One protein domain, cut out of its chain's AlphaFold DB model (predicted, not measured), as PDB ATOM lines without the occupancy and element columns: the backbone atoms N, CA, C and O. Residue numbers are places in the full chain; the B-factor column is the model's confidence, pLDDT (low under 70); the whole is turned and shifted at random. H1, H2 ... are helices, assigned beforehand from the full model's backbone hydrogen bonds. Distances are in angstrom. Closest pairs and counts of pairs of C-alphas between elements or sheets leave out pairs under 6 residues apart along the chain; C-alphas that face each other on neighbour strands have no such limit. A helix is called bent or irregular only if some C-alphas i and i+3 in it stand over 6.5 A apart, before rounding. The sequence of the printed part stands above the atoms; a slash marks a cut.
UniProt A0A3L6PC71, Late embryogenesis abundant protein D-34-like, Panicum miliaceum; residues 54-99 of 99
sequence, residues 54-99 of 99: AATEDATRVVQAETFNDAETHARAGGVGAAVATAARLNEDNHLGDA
ATOM      1  N   ALA A  54       8.938  38.239 -45.719       90.12
ATOM      2  CA  ALA A  54       9.092  38.734 -44.358       90.12
ATOM      3  C   ALA A  54       8.282  40.025 -44.178       90.12
ATOM      4  O   ALA A  54       8.328  40.886 -45.059       90.12
ATOM      5  N   ALA A  55       7.593  40.157 -43.043       89.88
ATOM      6  CA  ALA A  55       6.883  41.366 -42.649       89.88
ATOM      7  C   ALA A  55       7.395  41.893 -41.302       89.88
ATOM      8  O   ALA A  55       8.100  41.210 -40.547       89.88
ATOM      9  N   THR A  56       7.026  43.133 -40.988       88.44
ATOM     10  CA  THR A  56       7.454  43.815 -39.761       88.44
ATOM     11  C   THR A  56       7.018  43.065 -38.488       88.44
ATOM     12  O   THR A  56       7.746  43.050 -37.486       88.44
ATOM     13  N   GLU A  57       5.880  42.360 -38.510       88.56
ATOM     14  CA  GLU A  57       5.449  41.552 -37.362       88.56
ATOM     15  C   GLU A  57       6.369  40.351 -37.097       88.56
ATOM     16  O   GLU A  57       6.554  39.949 -35.949       88.56
ATOM     17  N   ASP A  58       6.973  39.767 -38.128       88.00
ATOM     18  CA  ASP A  58       7.852  38.601 -37.970       88.00
ATOM     19  C   ASP A  58       9.205  39.020 -37.438       88.00
ATOM     20  O   ASP A  58       9.731  38.362 -36.547       88.00
ATOM     21  N   ALA A  59       9.706  40.172 -37.886       89.56
ATOM     22  CA  ALA A  59      10.864  40.804 -37.273       89.56
ATOM     23  C   ALA A  59      10.637  41.026 -35.772       89.56
ATOM     24  O   ALA A  59      11.490  40.682 -34.958       89.56
ATOM     25  N   THR A  60       9.457  41.523 -35.393       89.38
ATOM     26  CA  THR A  60       9.094  41.742 -33.985       89.38
ATOM     27  C   THR A  60       9.099  40.438 -33.190       89.38
ATOM     28  O   THR A  60       9.700  40.372 -32.117       89.38
ATOM     29  N   ARG A  61       8.478  39.376 -33.718       85.94
ATOM     30  CA  ARG A  61       8.464  38.056 -33.069       85.94
ATOM     31  C   ARG A  61       9.868  37.449 -32.961       85.94
ATOM     32  O   ARG A  61      10.193  36.872 -31.926       85.94
ATOM     33  N   VAL A  62      10.714  37.608 -33.980       88.12
ATOM     34  CA  VAL A  62      12.103  37.123 -33.958       88.12
ATOM     35  C   VAL A  62      12.935  37.892 -32.937       88.12
ATOM     36  O   VAL A  62      13.634  37.262 -32.152       88.12
ATOM     37  N   VAL A  63      12.823  39.223 -32.874       87.44
ATOM     38  CA  VAL A  63      13.512  40.035 -31.854       87.44
ATOM     39  C   VAL A  63      13.089  39.615 -30.449       87.44
ATOM     40  O   VAL A  63      13.941  39.469 -29.573       87.44
ATOM     41  N   GLN A  64      11.793  39.375 -30.225       85.38
ATOM     42  CA  GLN A  64      11.315  38.840 -28.950       85.38
ATOM     43  C   GLN A  64      11.946  37.478 -28.649       85.38
ATOM     44  O   GLN A  64      12.468  37.294 -27.556       85.38
ATOM     45  N   ALA A  65      11.954  36.543 -29.603       84.50
ATOM     46  CA  ALA A  65      12.552  35.223 -29.414       84.50
ATOM     47  C   ALA A  65      14.065  35.285 -29.134       84.50
ATOM     48  O   ALA A  65      14.544  34.592 -28.238       84.50
ATOM     49  N   GLU A  66      14.807  36.133 -29.851       83.62
ATOM     50  CA  GLU A  66      16.236  36.376 -29.605       83.62
ATOM     51  C   GLU A  66      16.468  36.912 -28.193       83.62
ATOM     52  O   GLU A  66      17.319  36.404 -27.471       83.62
ATOM     53  N   THR A  67      15.654  37.882 -27.786       82.88
ATOM     54  CA  THR A  67      15.739  38.528 -26.475       82.88
ATOM     55  C   THR A  67      15.381  37.556 -25.346       82.88
ATOM     56  O   THR A  67      16.045  37.538 -24.319       82.88
ATOM     57  N   PHE A  68      14.359  36.715 -25.533       76.19
ATOM     58  CA  PHE A  68      13.931  35.711 -24.550       76.19
ATOM     59  C   PHE A  68      14.951  34.591 -24.336       76.19
ATOM     60  O   PHE A  68      14.967  33.980 -23.268       76.19
ATOM     61  N   ASN A  69      15.747  34.272 -25.355       72.06
ATOM     62  CA  ASN A  69      16.755  33.218 -25.272       72.06
ATOM     63  C   ASN A  69      18.118  33.735 -24.778       72.06
ATOM     64  O   ASN A  69      18.991  32.933 -24.449       72.06
ATOM     65  N   ASP A  70      18.308  35.053 -24.721       71.94
ATOM     66  CA  ASP A  70      19.499  35.681 -24.163       71.94
ATOM     67  C   ASP A  70      19.337  35.881 -22.645       71.94
ATOM     68  O   ASP A  70      18.361  36.472 -22.180       71.94
ATOM     69  N   ALA A  71      20.300  35.398 -21.855       63.50
ATOM     70  CA  ALA A  71      20.277  35.537 -20.397       63.50
ATOM     71  C   ALA A  71      20.328  37.006 -19.936       63.50
ATOM     72  O   ALA A  71      19.837  37.331 -18.857       63.50
ATOM     73  N   GLU A  72      20.888  37.893 -20.760       73.38
ATOM     74  CA  GLU A  72      20.973  39.333 -20.520       73.38
ATOM     75  C   GLU A  72      19.800  40.097 -21.162       73.38
ATOM     76  O   GLU A  72      19.702  41.314 -21.027       73.38
ATOM     77  N   THR A  73      18.851  39.392 -21.799       71.44
ATOM     78  CA  THR A  73      17.634  39.980 -22.394       71.44
ATOM     79  C   THR A  73      17.969  41.085 -23.404       71.44
ATOM     80  O   THR A  73      17.351  42.153 -23.445       71.44
ATOM     81  N   HIS A  74      18.973  40.835 -24.241       70.81
ATOM     82  CA  HIS A  74      19.406  41.767 -25.272       70.81
ATOM     83  C   HIS A  74      18.991  41.301 -26.666       70.81
ATOM     84  O   HIS A  74      19.206  40.157 -27.061       70.81
ATOM     85  N   ALA A  75      18.445  42.228 -27.454       68.56
ATOM     86  CA  ALA A  75      18.356  42.035 -28.892       68.56
ATOM     87  C   ALA A  75      19.774  42.101 -29.476       68.56
ATOM     88  O   ALA A  75      20.502  43.077 -29.260       68.56
ATOM     89  N   ARG A  76      20.187  41.074 -30.223       72.81
ATOM     90  CA  ARG A  76      21.540  41.025 -30.783       72.81
ATOM     91  C   ARG A  76      21.675  42.032 -31.922       72.81
ATOM     92  O   ARG A  76      21.006  41.922 -32.950       72.81
ATOM     93  N   ALA A  77      22.580  43.000 -31.772       74.81
ATOM     94  CA  ALA A  77      22.922  43.916 -32.857       74.81
ATOM     95  C   ALA A  77      23.451  43.121 -34.067       74.81
ATOM     96  O   ALA A  77      24.377  42.321 -33.931       74.81
ATOM     97  N   GLY A  78      22.833  43.309 -35.239       81.88
ATOM     98  CA  GLY A  78      23.132  42.516 -36.440       81.88
ATOM     99  C   GLY A  78      22.651  41.057 -36.387       81.88
ATOM    100  O   GLY A  78      23.100  40.247 -37.191       81.88
ATOM    101  N   GLY A  79      21.774  40.713 -35.438       85.81
ATOM    102  CA  GLY A  79      21.153  39.394 -35.317       85.81
ATOM    103  C   GLY A  79      20.082  39.114 -36.376       85.81
ATOM    104  O   GLY A  79      19.822  39.918 -37.276       85.81
ATOM    105  N   VAL A  80      19.426  37.965 -36.237       90.12
ATOM    106  CA  VAL A  80      18.347  37.512 -37.119       90.12
ATOM    107  C   VAL A  80      17.180  38.494 -37.068       90.12
ATOM    108  O   VAL A  80      16.645  38.840 -38.117       90.12
ATOM    109  N   GLY A  81      16.831  39.030 -35.894       89.06
ATOM    110  CA  GLY A  81      15.760  40.019 -35.765       89.06
ATOM    111  C   GLY A  81      16.015  41.286 -36.589       89.06
ATOM    112  O   GLY A  81      15.129  41.762 -37.299       89.06
ATOM    113  N   ALA A  82      17.254  41.790 -36.574       90.56
ATOM    114  CA  ALA A  82      17.661  42.948 -37.371       90.56
ATOM    115  C   ALA A  82      17.673  42.648 -38.883       90.56
ATOM    116  O   ALA A  82      17.264  43.490 -39.692       90.56
ATOM    117  N   ALA A  83      18.102  41.445 -39.273       92.69
ATOM    118  CA  ALA A  83      18.086  41.007 -40.665       92.69
ATOM    119  C   ALA A  83      16.651  40.873 -41.202       92.69
ATOM    120  O   ALA A  83      16.347  41.393 -42.274       92.69
ATOM    121  N   VAL A  84      15.748  40.256 -40.433       91.69
ATOM    122  CA  VAL A  84      14.331  40.108 -40.798       91.69
ATOM    123  C   VAL A  84      13.639  41.471 -40.862       91.69
ATOM    124  O   VAL A  84      12.873  41.706 -41.790       91.69
ATOM    125  N   ALA A  85      13.960  42.408 -39.959       92.06
ATOM    126  CA  ALA A  85      13.457  43.784 -40.035       92.06
ATOM    127  C   ALA A  85      13.900  44.497 -41.321       92.06
ATOM    128  O   ALA A  85      13.119  45.217 -41.940       92.06
ATOM    129  N   THR A  86      15.149  44.287 -41.738       93.50
ATOM    130  CA  THR A  86      15.670  44.848 -42.993       93.50
ATOM    131  C   THR A  86      14.976  44.220 -44.200       93.50
ATOM    132  O   THR A  86      14.546  44.939 -45.097       93.50
ATOM    133  N   ALA A  87      14.805  42.896 -44.201       92.12
ATOM    134  CA  ALA A  87      14.091  42.186 -45.258       92.12
ATOM    135  C   ALA A  87      12.625  42.632 -45.367       92.12
ATOM    136  O   ALA A  87      12.138  42.837 -46.474       92.12
ATOM    137  N   ALA A  88      11.940  42.833 -44.237       92.94
ATOM    138  CA  ALA A  88      10.567  43.327 -44.212       92.94
ATOM    139  C   ALA A  88      10.436  44.701 -44.879       92.94
ATOM    140  O   ALA A  88       9.595  44.868 -45.756       92.94
ATOM    141  N   ARG A  89      11.327  45.645 -44.548       92.81
ATOM    142  CA  ARG A  89      11.353  46.974 -45.183       92.81
ATOM    143  C   ARG A  89      11.577  46.889 -46.689       92.81
ATOM    144  O   ARG A  89      10.842  47.503 -47.446       92.81
ATOM    145  N   LEU A  90      12.543  46.079 -47.129       93.19
ATOM    146  CA  LEU A  90      12.804  45.886 -48.561       93.19
ATOM    147  C   LEU A  90      11.598  45.280 -49.293       93.19
ATOM    148  O   LEU A  90      11.314  45.659 -50.426       93.19
ATOM    149  N   ASN A  91      10.877  44.353 -48.657       91.38
ATOM    150  CA  ASN A  91       9.659  43.780 -49.229       91.38
ATOM    151  C   ASN A  91       8.527  44.813 -49.310       91.38
ATOM    152  O   ASN A  91       7.821  44.843 -50.313       91.38
ATOM    153  N   GLU A  92       8.361  45.653 -48.284       87.62
ATOM    154  CA  GLU A  92       7.372  46.739 -48.257       87.62
ATOM    155  C   GLU A  92       7.668  47.794 -49.341       87.62
ATOM    156  O   GLU A  92       6.773  48.143 -50.108       87.62
ATOM    157  N   ASP A  93       8.925  48.227 -49.474       85.31
ATOM    158  CA  ASP A  93       9.358  49.203 -50.484       85.31
ATOM    159  C   ASP A  93       9.167  48.674 -51.915       85.31
ATOM    160  O   ASP A  93       8.641  49.377 -52.781       85.31
ATOM    161  N   ASN A  94       9.535  47.411 -52.166       80.19
ATOM    162  CA  ASN A  94       9.303  46.765 -53.461       80.19
ATOM    163  C   ASN A  94       7.808  46.633 -53.771       80.19
ATOM    164  O   ASN A  94       7.404  46.798 -54.917       80.19
ATOM    165  N   HIS A  95       6.977  46.367 -52.760       74.94
ATOM    166  CA  HIS A  95       5.532  46.265 -52.941       74.94
ATOM    167  C   HIS A  95       4.886  47.630 -53.253       74.94
ATOM    168  O   HIS A  95       3.856  47.679 -53.924       74.94
ATOM    169  N   LEU A  96       5.469  48.736 -52.785       64.12
ATOM    170  CA  LEU A  96       5.004  50.098 -53.078       64.12
ATOM    171  C   LEU A  96       5.456  50.607 -54.455       64.12
ATOM    172  O   LEU A  96       4.790  51.468 -55.018       64.12
ATOM    173  N   GLY A  97       6.570  50.099 -54.992       61.00
ATOM    174  CA  GLY A  97       7.074  50.466 -56.323       61.00
ATOM    175  C   GLY A  97       6.357  49.787 -57.499       61.00
ATOM    176  O   GLY A  97       6.509  50.240 -58.630       61.00
ATOM    177  N   ASP A  98       5.593  48.724 -57.233       57.44
ATOM    178  CA  ASP A  98       4.838  47.933 -58.223       57.44
ATOM    179  C   ASP A  98       3.340  48.331 -58.300       57.44
ATOM    180  O   ASP A  98       2.550  47.672 -58.979       57.44
ATOM    181  N   ALA A  99       2.938  49.389 -57.578       51.06
ATOM    182  CA  ALA A  99       1.570  49.921 -57.486       51.06
ATOM    183  C   ALA A  99       1.434  51.286 -58.179       51.06
ATOM    184  O   ALA A  99       0.363  51.523 -58.788       51.06
TER     185      ALA A  99
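Overview. This is residues 54 to 99 of the 99 residues of the protein "Late embryogenesis abundant protein D-34-like" of Panicum miliaceum (UniProt A0A3L6PC71). Two helices side by side make a helical hairpin, H2 folding back beside H1 with the two shifted along each other, and the link between them loops round at one end. At the other end residues 93 to 99, of which 93 to 97 belong to H2, stick out free. The printed part has 46 residues with two named helices, H1 then H2, and no named strand; its class is all helix. It is a loose rod, with a radius of gyration of the C-alphas of 12.3 A and spans of 44 by 16 by 8 A.

Arrangement. The longest helix is H2, residues 80 to 97, and it touches H1, residues 56 to 69, with 22 pairs of C-alphas within 8 A. Their closest C-alphas, those of Val 63 and Gly 81, are 4.5 A apart, while the centres are 14.8 A apart. The two run opposite ways at a shallow tilt of 1 degrees and form a helical hairpin. In H1 and H2 every O i to N i+4 pair is within hydrogen-bond range.

Along the chain. H2 has 18 residues and measures 25.8 A from C-alpha 80 at (18.347, 37.512, -37.119) to C-alpha 97 at (7.074, 50.466, -56.323). H1 has 14 residues and measures 20.2 A, with C-alpha 56 at (7.454, 43.815, -39.761). Neither helix is bent.

Size, cuts and confidence. The C-alphas of Ala 71 and Ala 99, the two farthest apart, are 44.0 A apart. The printed part has no cut, and Ala 99 is the chain's last residue. The link from H1 to H2, 10 residues, is short but not tight. The mean pLDDT of the printed part is 81.9; residues 71, 75 and 96 to 99 are under 70.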